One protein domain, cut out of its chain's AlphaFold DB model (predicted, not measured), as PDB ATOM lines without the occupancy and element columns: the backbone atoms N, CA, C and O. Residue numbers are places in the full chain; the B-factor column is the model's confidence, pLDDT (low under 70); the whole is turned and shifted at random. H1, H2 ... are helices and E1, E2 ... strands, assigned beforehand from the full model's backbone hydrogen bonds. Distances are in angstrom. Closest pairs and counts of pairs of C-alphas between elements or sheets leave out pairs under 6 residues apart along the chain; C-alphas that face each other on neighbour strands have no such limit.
ATOM      1  N   ILE A 141     -33.904 -24.042 130.748       96.75
ATOM      2  CA  ILE A 141     -33.231 -23.255 129.714       96.75
ATOM      3  C   ILE A 141     -34.215 -22.241 129.137       96.75
ATOM      4  O   ILE A 141     -35.053 -22.551 128.290       96.75
ATOM      5  N   TYR A 142     -34.071 -20.995 129.566       97.25
ATOM      6  CA  TYR A 142     -34.786 -19.864 128.996       97.25
ATOM      7  C   TYR A 142     -34.123 -19.489 127.665       97.25
ATOM      8  O   TYR A 142     -33.047 -18.896 127.655       97.25
ATOM      9  N   LEU A 143     -34.723 -19.883 126.538       97.31
ATOM     10  CA  LEU A 143     -34.168 -19.705 125.195       97.31
ATOM     11  C   LEU A 143     -34.648 -18.394 124.560       97.31
ATOM     12  O   LEU A 143     -35.778 -18.287 124.085       97.31
ATOM     13  N   TYR A 144     -33.755 -17.411 124.495       96.94
ATOM     14  CA  TYR A 144     -33.937 -16.174 123.739       96.94
ATOM     15  C   TYR A 144     -33.358 -16.286 122.321       96.94
ATOM     16  O   TYR A 144     -32.282 -16.855 122.113       96.94
ATOM     17  N   THR A 145     -34.019 -15.653 121.350       96.94
ATOM     18  CA  THR A 145     -33.423 -15.359 120.043       96.94
ATOM     19  C   THR A 145     -33.840 -13.985 119.526       96.94
ATOM     20  O   THR A 145     -34.964 -13.539 119.747       96.94
ATOM     21  N   ASN A 146     -32.936 -13.325 118.799       95.12
ATOM     22  CA  ASN A 146     -33.237 -12.115 118.035       95.12
ATOM     23  C   ASN A 146     -33.648 -12.416 116.577       95.12
ATOM     24  O   ASN A 146     -33.806 -11.478 115.798       95.12
ATOM     25  N   ILE A 147     -33.759 -13.687 116.174       95.81
ATOM     26  CA  ILE A 147     -33.921 -14.090 114.771       95.81
ATOM     27  C   ILE A 147     -35.399 -14.048 114.361       95.81
ATOM     28  O   ILE A 147     -36.276 -14.602 115.022       95.81
ATOM     29  N   GLN A 148     -35.681 -13.383 113.241       94.31
ATOM     30  CA  GLN A 148     -37.018 -13.280 112.663       94.31
ATOM     31  C   GLN A 148     -37.376 -14.576 111.916       94.31
ATOM     32  O   GLN A 148     -36.528 -15.163 111.249       94.31
ATOM     33  N   HIS A 149     -38.639 -15.011 112.000       93.94
ATOM     34  CA  HIS A 149     -39.118 -16.280 111.423       93.94
ATOM     35  C   HIS A 149     -38.331 -17.516 111.908       93.94
ATOM     36  O   HIS A 149     -38.112 -18.468 111.160       93.94
ATOM     37  N   LYS A 150     -37.935 -17.508 113.188       94.19
ATOM     38  CA  LYS A 150     -37.180 -18.570 113.871       94.19
ATOM     39  C   LYS A 150     -37.714 -19.998 113.636       94.19
ATOM     40  O   LYS A 150     -36.910 -20.913 113.498       94.19
ATOM     41  N   GLU A 151     -39.031 -20.167 113.476       92.50
ATOM     42  CA  GLU A 151     -39.705 -21.456 113.204       92.50
ATOM     43  C   GLU A 151     -39.186 -22.178 111.948       92.50
ATOM     44  O   GLU A 151     -39.209 -23.402 111.871       92.50
ATOM     45  N   ILE A 152     -38.716 -21.421 110.949       94.00
ATOM     46  CA  ILE A 152     -38.133 -21.951 109.704       94.00
ATOM     47  C   ILE A 152     -36.608 -21.768 109.646       94.00
ATOM     48  O   ILE A 152     -35.966 -22.129 108.658       94.00
ATOM     49  N   PHE A 153     -35.998 -21.214 110.698       94.19
ATOM     50  CA  PHE A 153     -34.559 -21.003 110.771       94.19
ATOM     51  C   PHE A 153     -33.874 -22.256 111.325       94.19
ATOM     52  O   PHE A 153     -33.763 -22.434 112.534       94.19
ATOM     53  N   LYS A 154     -33.394 -23.126 110.428       92.88
ATOM     54  CA  LYS A 154     -32.851 -24.459 110.758       92.88
ATOM     55  C   LYS A 154     -31.917 -24.526 111.992       92.88
ATOM     56  O   LYS A 154     -32.133 -25.413 112.807       92.88
ATOM     57  N   PRO A 155     -30.942 -23.618 112.217       93.06
ATOM     58  CA  PRO A 155     -30.123 -23.654 113.437       93.06
ATOM     59  C   PRO A 155     -30.896 -23.425 114.750       93.06
ATOM     60  O   PRO A 155     -30.447 -23.868 115.800       93.06
ATOM     61  N   TYR A 156     -32.043 -22.737 114.717       94.81
ATOM     62  CA  TYR A 156     -32.913 -22.549 115.883       94.81
ATOM     63  C   TYR A 156     -33.736 -23.805 116.176       94.81
ATOM     64  O   TYR A 156     -33.770 -24.266 117.318       94.81
ATOM     65  N   THR A 157     -34.337 -24.407 115.146       94.00
ATOM     66  CA  THR A 157     -35.109 -25.644 115.315       94.00
ATOM     67  C   THR A 157     -34.219 -26.839 115.657       94.00
ATOM     68  O   THR A 157     -34.575 -27.604 116.550       94.00
ATOM     69  N   GLU A 158     -33.016 -26.946 115.075       94.00
ATOM     70  CA  GLU A 158     -31.994 -27.905 115.522       94.00
ATOM     71  C   GLU A 158     -31.597 -27.683 116.990       94.00
ATOM     72  O   GLU A 158     -31.369 -28.661 117.703       94.00
ATOM     73  N   LEU A 159     -31.497 -26.430 117.465       93.56
ATOM     74  CA  LEU A 159     -31.107 -26.152 118.854       93.56
ATOM     75  C   LEU A 159     -32.169 -26.658 119.819       93.56
ATOM     76  O   LEU A 159     -31.843 -27.401 120.741       93.56
ATOM     77  N   ILE A 160     -33.432 -26.310 119.573       92.19
ATOM     78  CA  ILE A 160     -34.559 -26.806 120.364       92.19
ATOM     79  C   ILE A 160     -34.579 -28.339 120.339       92.19
ATOM     80  O   ILE A 160     -34.573 -28.952 121.403       92.19
ATOM     81  N   GLN A 161     -34.495 -28.964 119.161       89.50
ATOM     82  CA  GLN A 161     -34.485 -30.425 119.029       89.50
ATOM     83  C   GLN A 161     -33.334 -31.091 119.800       89.50
ATOM     84  O   GLN A 161     -33.580 -32.055 120.520       89.50
ATOM     85  N   LYS A 162     -32.094 -30.585 119.708       92.06
ATOM     86  CA  LYS A 162     -30.955 -31.175 120.435       92.06
ATOM     87  C   LYS A 162     -31.025 -30.947 121.952       92.06
ATOM     88  O   LYS A 162     -30.619 -31.836 122.694       92.06
ATOM     89  N   LEU A 163     -31.528 -29.805 122.430       89.06
ATOM     90  CA  LEU A 163     -31.710 -29.547 123.870       89.06
ATOM     91  C   LEU A 163     -32.795 -30.448 124.470       89.06
ATOM     92  O   LEU A 163     -32.596 -31.053 125.521       89.06
ATOM     93  N   LEU A 164     -33.913 -30.578 123.757       86.94
ATOM     94  CA  LEU A 164     -35.022 -31.453 124.117       86.94
ATOM     95  C   LEU A 164     -34.606 -32.934 124.100       86.94
ATOM     96  O   LEU A 164     -34.832 -33.640 125.075       86.94
ATOM     97  N   ALA A 165     -33.883 -33.389 123.070       84.94
ATOM     98  CA  ALA A 165     -33.323 -34.747 123.011       84.94
ATOM     99  C   ALA A 165     -32.253 -35.035 124.088       84.94
ATOM    100  O   ALA A 165     -31.891 -36.189 124.315       84.94
ATOM    101  N   LYS A 166     -31.739 -33.999 124.764       83.94
ATOM    102  CA  LYS A 166     -30.865 -34.110 125.942       83.94
ATOM    103  C   LYS A 166     -31.625 -34.106 127.277       83.94
ATOM    104  O   LYS A 166     -31.005 -34.342 128.310       83.94
ATOM    105  N   GLY A 167     -32.942 -33.889 127.260       81.88
ATOM    106  CA  GLY A 167     -33.807 -33.852 128.443       81.88
ATOM    107  C   GLY A 167     -33.886 -32.491 129.144       81.88
ATOM    108  O   GLY A 167     -34.464 -32.406 130.227       81.88
ATOM    109  N   PHE A 168     -33.329 -31.422 128.560       88.12
ATOM    110  CA  PHE A 168     -33.443 -30.078 129.133       88.12
ATOM    111  C   PHE A 168     -34.851 -29.514 128.934       88.12
ATOM    112  O   PHE A 168     -35.410 -29.570 127.838       88.12
ATOM    113  N   GLU A 169     -35.416 -28.901 129.977       88.69
ATOM    114  CA  GLU A 169     -36.606 -28.074 129.791       88.69
ATOM    115  C   GLU A 169     -36.215 -26.792 129.048       88.69
ATOM    116  O   GLU A 169     -35.263 -26.116 129.431       88.69
ATOM    117  N   VAL A 170     -36.961 -26.453 127.996       93.88
ATOM    118  CA  VAL A 170     -36.749 -25.240 127.198       93.88
ATOM    119  C   VAL A 170     -38.002 -24.374 127.266       93.88
ATOM    120  O   VAL A 170     -39.086 -24.822 126.888       93.88
ATOM    121  N   VAL A 171     -37.839 -23.135 127.729       92.56
ATOM    122  CA  VAL A 171     -38.883 -22.105 127.819       92.56
ATOM    123  C   VAL A 171     -38.479 -20.947 126.915       92.56
ATOM    124  O   VAL A 171     -37.421 -20.353 127.101       92.56
ATOM    125  N   GLU A 172     -39.287 -20.613 125.913       94.19
ATOM    126  CA  GLU A 172     -38.932 -19.544 124.977       94.19
ATOM    127  C   GLU A 172     -39.141 -18.148 125.578       94.19
ATOM    128  O   GLU A 172     -40.213 -17.821 126.086       94.19
ATOM    129  N   VAL A 173     -38.126 -17.290 125.466       92.62
ATOM    130  CA  VAL A 173     -38.186 -15.900 125.935       92.62
ATOM    131  C   VAL A 173     -38.681 -15.010 124.803       92.62
ATOM    132  O   VAL A 173     -38.019 -14.886 123.769       92.62
ATOM    133  N   THR A 174     -39.824 -14.352 125.004       85.56
ATOM    134  CA  THR A 174     -40.359 -13.360 124.061       85.56
ATOM    135  C   THR A 174     -40.156 -11.942 124.599       85.56
ATOM    136  O   THR A 174     -40.354 -11.670 125.779       85.56
ATOM    137  N   GLY A 175     -39.713 -11.020 123.739       86.56
ATOM    138  CA  GLY A 175     -39.399  -9.647 124.144       86.56
ATOM    139  C   GLY A 175     -38.071  -9.506 124.902       86.56
ATOM    140  O   GLY A 175     -37.078 -10.153 124.571       86.56
ATOM    141  N   THR A 176     -38.035  -8.588 125.871       87.38
ATOM    142  CA  THR A 176     -36.819  -8.138 126.585       87.38
ATOM    143  C   THR A 176     -36.936  -8.224 128.110       87.38
ATOM    144  O   THR A 176     -36.095  -7.682 128.829       87.38
ATOM    145  N   ILE A 177     -37.954  -8.918 128.617       87.50
ATOM    146  CA  ILE A 177     -38.166  -9.196 130.041       87.50
ATOM    147  C   ILE A 177     -38.139 -10.713 130.214       87.50
ATOM    148  O   ILE A 177     -38.722 -11.436 129.408       87.50
ATOM    149  N   LEU A 178     -37.431 -11.191 131.235       89.75
ATOM    150  CA  LEU A 178     -37.438 -12.591 131.626       89.75
ATOM    151  C   LEU A 178     -38.267 -12.757 132.899       89.75
ATOM    152  O   LEU A 178     -37.916 -12.210 133.944       89.75
ATOM    153  N   GLU A 179     -39.321 -13.563 132.808       87.62
ATOM    154  CA  GLU A 179     -40.143 -14.010 133.935       87.62
ATOM    155  C   GLU A 179     -39.865 -15.505 134.169       87.62
ATOM    156  O   GLU A 179     -40.544 -16.359 133.595       87.62
ATOM    157  N   PRO A 180     -38.806 -15.866 134.919       85.31
ATOM    158  CA  PRO A 180     -38.487 -17.261 135.168       85.31
ATOM    159  C   PRO A 180     -39.339 -17.813 136.312       85.31
ATOM    160  O   PRO A 180     -39.747 -17.081 137.218       85.31
ATOM    161  N   ARG A 181     -39.540 -19.134 136.318       79.25
ATOM    162  CA  ARG A 181     -40.094 -19.819 137.487       79.25
ATOM    163  C   ARG A 181     -39.195 -19.612 138.707       79.25
ATOM    164  O   ARG A 181     -37.971 -19.551 138.595       79.25
ATOM    165  N   THR A 182     -39.820 -19.517 139.875       79.25
ATOM    166  CA  THR A 182     -39.146 -19.247 141.151       79.25
ATOM    167  C   THR A 182     -38.863 -20.505 141.968       79.25
ATOM    168  O   THR A 182     -38.333 -20.395 143.058       79.25
ATOM    169  N   ASP A 183     -39.224 -21.693 141.492       80.88
ATOM    170  CA  ASP A 183     -39.101 -22.974 142.204       80.88
ATOM    171  C   ASP A 183     -37.838 -23.776 141.833       80.88
ATOM    172  O   ASP A 183     -37.398 -24.632 142.603       80.88
ATOM    173  N   ARG A 184     -37.236 -23.491 140.670       88.12
ATOM    174  CA  ARG A 184     -36.111 -24.243 140.092       88.12
ATOM    175  C   ARG A 184     -34.969 -23.350 139.611       88.12
ATOM    176  O   ARG A 184     -35.170 -22.231 139.140       88.12
ATOM    177  N   TYR A 185     -33.762 -23.907 139.649       94.56
ATOM    178  CA  TYR A 185     -32.575 -23.360 139.006       94.56
ATOM    179  C   TYR A 185     -32.723 -23.312 137.473       94.56
ATOM    180  O   TYR A 185     -33.134 -24.291 136.842       94.56
ATOM    181  N   GLY A 186     -32.341 -22.190 136.859       95.50
ATOM    182  CA  GLY A 186     -32.387 -22.006 135.409       95.50
ATOM    183  C   GLY A 186     -31.295 -21.095 134.849       95.50
ATOM    184  O   GLY A 186     -30.570 -20.422 135.581       95.50
ATOM    185  N   ILE A 187     -31.178 -21.086 133.522       96.88
ATOM    186  CA  ILE A 187     -30.157 -20.356 132.757       96.88
ATOM    187  C   ILE A 187     -30.774 -19.694 131.520       96.88
ATOM    188  O   ILE A 187     -31.685 -20.240 130.905       96.88
ATOM    189  N   LEU A 188     -30.263 -18.526 131.130       96.44
ATOM    190  CA  LEU A 188     -30.653 -17.827 129.904       96.44
ATOM    191  C   LEU A 188     -29.714 -18.251 128.771       96.44
ATOM    192  O   LEU A 188     -28.562 -17.819 128.727       96.44
ATOM    193  N   LEU A 189     -30.207 -19.073 127.845       97.19
ATOM    194  CA  LEU A 189     -29.519 -19.395 126.598       97.19
ATOM    195  C   LEU A 189     -29.964 -18.420 125.507       97.19
ATOM    196  O   LEU A 189     -31.150 -18.186 125.295       97.19
ATOM    197  N   ARG A 190     -29.003 -17.846 124.791       94.94
ATOM    198  CA  ARG A 190     -29.222 -16.875 123.720       94.94
ATOM    199  C   ARG A 190     -28.661 -17.447 122.428       94.94
ATOM    200  O   ARG A 190     -27.465 -17.728 122.375       94.94
ATOM    201  N   LEU A 191     -29.508 -17.580 121.411       96.31
ATOM    202  CA  LEU A 191     -29.107 -17.817 120.023       96.31
ATOM    203  C   LEU A 191     -29.374 -16.538 119.230       96.31
ATOM    204  O   LEU A 191     -30.512 -16.249 118.862       96.31
ATOM    205  N   GLU A 192     -28.329 -15.750 118.999       94.12
ATOM    206  CA  GLU A 192     -28.430 -14.422 118.393       94.12
ATOM    207  C   GLU A 192     -27.698 -14.376 117.048       94.12
ATOM    208  O   GLU A 192     -26.513 -14.681 116.969       94.12
ATOM    209  N   GLY A 193     -28.386 -13.990 115.977       93.94
ATOM    210  CA  GLY A 193     -27.801 -13.861 114.646       93.94
ATOM    211  C   GLY A 193     -27.328 -12.446 114.321       93.94
ATOM    212  O   GLY A 193     -27.975 -11.463 114.684       93.94
ATOM    213  N   ALA A 194     -26.218 -12.364 113.592       90.69
ATOM    214  CA  ALA A 194     -25.622 -11.151 113.037       90.69
ATOM    215  C   ALA A 194     -25.137 -11.398 111.593       90.69
ATOM    216  O   ALA A 194     -25.056 -12.548 111.153       90.69
ATOM    217  N   PRO A 195     -24.791 -10.347 110.825       88.69
ATOM    218  CA  PRO A 195     -24.181 -10.512 109.507       88.69
ATOM    219  C   PRO A 195     -22.921 -11.392 109.572       88.69
ATOM    220  O   PRO A 195     -21.913 -11.007 110.156       88.69
ATOM    221  N   GLY A 196     -22.993 -12.582 108.967       88.69
ATOM    222  CA  GLY A 196     -21.884 -13.535 108.870       88.69
ATOM    223  C   GLY A 196     -21.728 -14.529 110.028       88.69
ATOM    224  O   GLY A 196     -20.892 -15.421 109.907       88.69
ATOM    225  N   TYR A 197     -22.490 -14.435 111.130       90.62
ATOM    226  CA  TYR A 197     -22.340 -15.364 112.262       90.62
ATOM    227  C   TYR A 197     -23.585 -15.534 113.149       90.62
ATOM    228  O   TYR A 197     -24.474 -14.683 113.216       90.62
ATOM    229  N   LEU A 198     -23.605 -16.652 113.875       93.56
ATOM    230  CA  LEU A 198     -24.483 -16.933 115.009       93.56
ATOM    231  C   LEU A 198     -23.671 -16.866 116.305       93.56
ATOM    232  O   LEU A 198     -22.617 -17.493 116.411       93.56
ATOM    233  N   ALA A 199     -24.173 -16.133 117.291       89.50
ATOM    234  CA  ALA A 199     -23.654 -16.072 118.649       89.50
ATOM    235  C   ALA A 199     -24.499 -16.951 119.578       89.50
ATOM    236  O   ALA A 199     -25.728 -16.853 119.605       89.50
ATOM    237  N   PHE A 200     -23.822 -17.769 120.377       91.69
ATOM    238  CA  PHE A 200     -24.400 -18.636 121.395       91.69
ATOM    239  C   PHE A 200     -23.886 -18.174 122.757       91.69
ATOM    240  O   PHE A 200     -22.675 -18.100 122.967       91.69
ATOM    241  N   ARG A 201     -24.781 -17.840 123.691       90.19
ATOM    242  CA  ARG A 201     -24.397 -17.399 125.044       90.19
ATOM    243  C   ARG A 201     -25.281 -18.040 126.103       90.19
ATOM    244  O   ARG A 201     -26.495 -17.898 126.024       90.19
ATOM    245  N   ILE A 202     -24.681 -18.657 127.117       94.12
ATOM    246  CA  ILE A 202     -25.374 -19.034 128.355       94.12
ATOM    247  C   ILE A 202     -25.067 -17.968 129.405       94.12
ATOM    248  O   ILE A 202     -23.901 -17.649 129.642       94.12
ATOM    249  N   GLN A 203     -26.100 -17.432 130.049       93.31
ATOM    250  CA  GLN A 203     -25.990 -16.518 131.183       93.31
ATOM    251  C   GLN A 203     -26.712 -17.082 132.411       93.31
ATOM    252  O   GLN A 203     -27.755 -17.729 132.281       93.31
ATOM    253  N   SER A 204     -26.194 -16.797 133.605       93.88
ATOM    254  CA  SER A 204     -26.959 -16.977 134.841       93.88
ATOM    255  C   SER A 204     -28.132 -15.998 134.868       93.88
ATOM    256  O   SER A 204     -27.962 -14.816 134.562       93.88
ATOM    257  N   ILE A 205     -29.311 -16.463 135.282       94.88
ATOM    258  CA  ILE A 205     -30.467 -15.588 135.527       94.88
ATOM    259  C   ILE A 205     -30.418 -14.920 136.910       94.88
ATOM    260  O   ILE A 205     -31.255 -14.067 137.198       94.88
ATOM    261  N   TYR A 206     -29.445 -15.293 137.751       93.69
ATOM    262  CA  TYR A 206     -29.286 -14.840 139.137       93.69
ATOM    263  C   TYR A 206     -28.225 -13.748 139.272       93.69
ATOM    264  O   TYR A 206     -28.468 -12.730 139.916       93.69
ATOM    265  N   SER A 207     -27.064 -13.932 138.640       88.50
ATOM    266  CA  SER A 207     -25.987 -12.931 138.609       88.50
ATOM    267  C   SER A 207     -25.919 -12.124 137.312       88.50
ATOM    268  O   SER A 207     -25.373 -11.022 137.305       88.50
ATOM    269  N   GLY A 208     -26.458 -12.649 136.208       87.44
ATOM    270  CA  GLY A 208     -26.283 -12.087 134.866       87.44
ATOM    271  C   GLY A 208     -24.938 -12.415 134.207       87.44
ATOM    272  O   GLY A 208     -24.771 -12.135 133.014       87.44
ATOM    273  N   ASP A 209     -24.003 -13.032 134.938       85.50
ATOM    274  CA  ASP A 209     -22.706 -13.475 134.427       85.50
ATOM    275  C   ASP A 209     -22.861 -14.391 133.204       85.50
ATOM    276  O   ASP A 209     -23.788 -15.197 133.105       85.50
ATOM    277  N   THR A 210     -21.917 -14.282 132.267       86.56
ATOM    278  CA  THR A 210     -21.828 -15.188 131.116       86.56
ATOM    279  C   THR A 210     -21.063 -16.442 131.518       86.56
ATOM    280  O   THR A 210     -19.894 -16.359 131.879       86.56
ATOM    281  N   LEU A 211     -21.733 -17.591 131.445       86.19
ATOM    282  CA  LEU A 211     -21.194 -18.896 131.828       86.19
ATOM    283  C   LEU A 211     -20.496 -19.587 130.641       86.19
ATOM    284  O   LEU A 211     -19.451 -20.205 130.805       86.19
ATOM    285  N   TYR A 212     -21.046 -19.421 129.435       90.12
ATOM    286  CA  TYR A 212     -20.486 -19.916 128.173       90.12
ATOM    287  C   TYR A 212     -20.747 -18.904 127.053       90.12
ATOM    288  O   TYR A 212     -21.805 -18.265 127.023       90.12
ATOM    289  N   PHE A 213     -19.807 -18.781 126.115       86.31
ATOM    290  CA  PHE A 213     -19.957 -17.966 124.913       86.31
ATOM    291  C   PHE A 213     -19.173 -18.554 123.736       86.31
ATOM    292  O   PHE A 213     -17.979 -18.814 123.864       86.31
ATOM    293  N   ALA A 214     -19.827 -18.681 122.581       85.50
ATOM    294  CA  ALA A 214     -19.202 -19.057 121.316       85.50
ATOM    295  C   ALA A 214     -19.843 -18.315 120.136       85.50
ATOM    296  O   ALA A 214     -21.018 -17.951 120.175       85.50
ATOM    297  N   ASN A 215     -19.079 -18.137 119.058       86.19
ATOM    298  CA  ASN A 215     -19.579 -17.679 117.762       86.19
ATOM    299  C   ASN A 215     -19.335 -18.776 116.721       86.19
ATOM    300  O   ASN A 215     -18.290 -19.424 116.749       86.19
ATOM    301  N   LYS A 216     -20.255 -18.943 115.768       87.56
ATOM    302  CA  LYS A 216     -20.093 -19.832 114.611       87.56
ATOM    303  C   LYS A 216     -20.430 -19.079 113.329       87.56
ATOM    304  O   LYS A 216     -21.455 -18.402 113.271       87.56
ATOM    305  N   GLU A 217     -19.574 -19.179 112.315       89.19
ATOM    306  CA  GLU A 217     -19.808 -18.531 111.020       89.19
ATOM    307  C   GLU A 217     -21.113 -19.023 110.378       89.19
ATOM    308  O   GLU A 217     -21.459 -20.206 110.439       89.19
ATOM    309  N   TYR A 218     -21.848 -18.101 109.760       89.62
ATOM    310  CA  TYR A 218     -23.126 -18.369 109.117       89.62
ATOM    311  C   TYR A 218     -23.271 -17.513 107.856       89.62
ATOM    312  O   TYR A 218     -23.466 -16.300 107.916       89.62
TER     313      TYR A 218
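This is residues 141 to 218 of the 615 residues of the protein "VCBS repeat-containing protein" of Thermodesulforhabdus norvegica (UniProt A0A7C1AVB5). One twisted sheet of five strands makes a wall, and the single named helix, H1, packs along one face of it, covering the half with E2, E1 and E3 and leaving E5 uncovered. The three longest strands, E3, E4 and E5, fold back and forth side by side, the shorter E1 and E2 continue the sheet beyond E3, and residues 149 to 154, the last of which belongs to H1, stick out. The printed part has 78 residues, with one named helix and five named strands in the order E1, H1, E2, E3, E4, E5; the mixed sheet runs E2, E1, E3, E4, E5, with E2, E1 and E3 parallel and E3, E4 and E5 antiparallel, each to the next. The class is mixed, helices and strands. The whole is compact, with a radius of gyration of the C-alphas of 12.4 A and spans of 37 by 25 by 23 A.

E3, residues 186 to 194, is an inner strand of the sheet. E1, residues 141 to 145, is its parallel neighbour at 19 degrees, with N 142 and O 187 2.8 A apart, within hydrogen-bond range. E2, residues 170 to 173, is the parallel neighbour of E1 at 41 degrees, with N 143 and O 171 within range at 2.8 A, and it is an edge strand. On the other side of E3, E4, residues 197 to 204, is its antiparallel neighbour at 161 degrees; N 190 and O 201 are 2.8 A apart, within range, and the two strands form a hairpin. E5, residues 210 to 217, is the other edge strand and forms a hairpin with E4 at 171 degrees, with N 200 and O 214 within range at 2.8 A. E3, E4 and E5 are a meander, each strand the antiparallel neighbour of the one before. From edge to edge the strands' lines turn by 82 degrees. H1, residues 154 to 164, is on the sheet at a height over the sheet of 8.7 A, in two layers, a helix on one face of a sheet. It lies over E1 and only just over E3, on which 3 of its 11 C-alphas fall, and runs along the strands, at 5 degrees to E1 on the local plane. Its closest C-alphas to E2 are those of Leu 164 and Val 170, 7.1 A apart, and to E3 those of Tyr 156 and Leu 191, 7.3 A apart. E1, H1 and E2 form a strand-helix-strand unit, two parallel neighbour strands with a helix between them in the chain, and its crossover is right-handed. In H1 every O i to N i+4 pair is within hydrogen-bond range. E2 is apart from E3, E4 and E5.

E3 is the longest strand, 25.8 A from C-alpha 186 at (-32.387, -22.006, 135.409) to C-alpha 194. E4 measures 23.1 A and E5 20.5 A, the latter ending at C-alpha 217 at (-19.808, -18.531, 111.020). E1 begins at C-alpha 141 at (-33.231, -23.255, 129.714) and measures 12.5 A; E2 measures 9.5 A. H1 measures 15.2 A.

The two C-alphas farthest apart, those of Asp 183 and Gly 196, are 38.7 A apart. The printed part has no cut. The link from E2 to E3, residues 174 to 185, is long, and its C-alphas lie 11 to 20 A from the mean of all C-alphas. The link from E1 to H1 is short, and those from H1 to E2, E3 to E4 and E4 to E5 are tight. The mean pLDDT of the printed part is 90.9, and no printed residue is under 70.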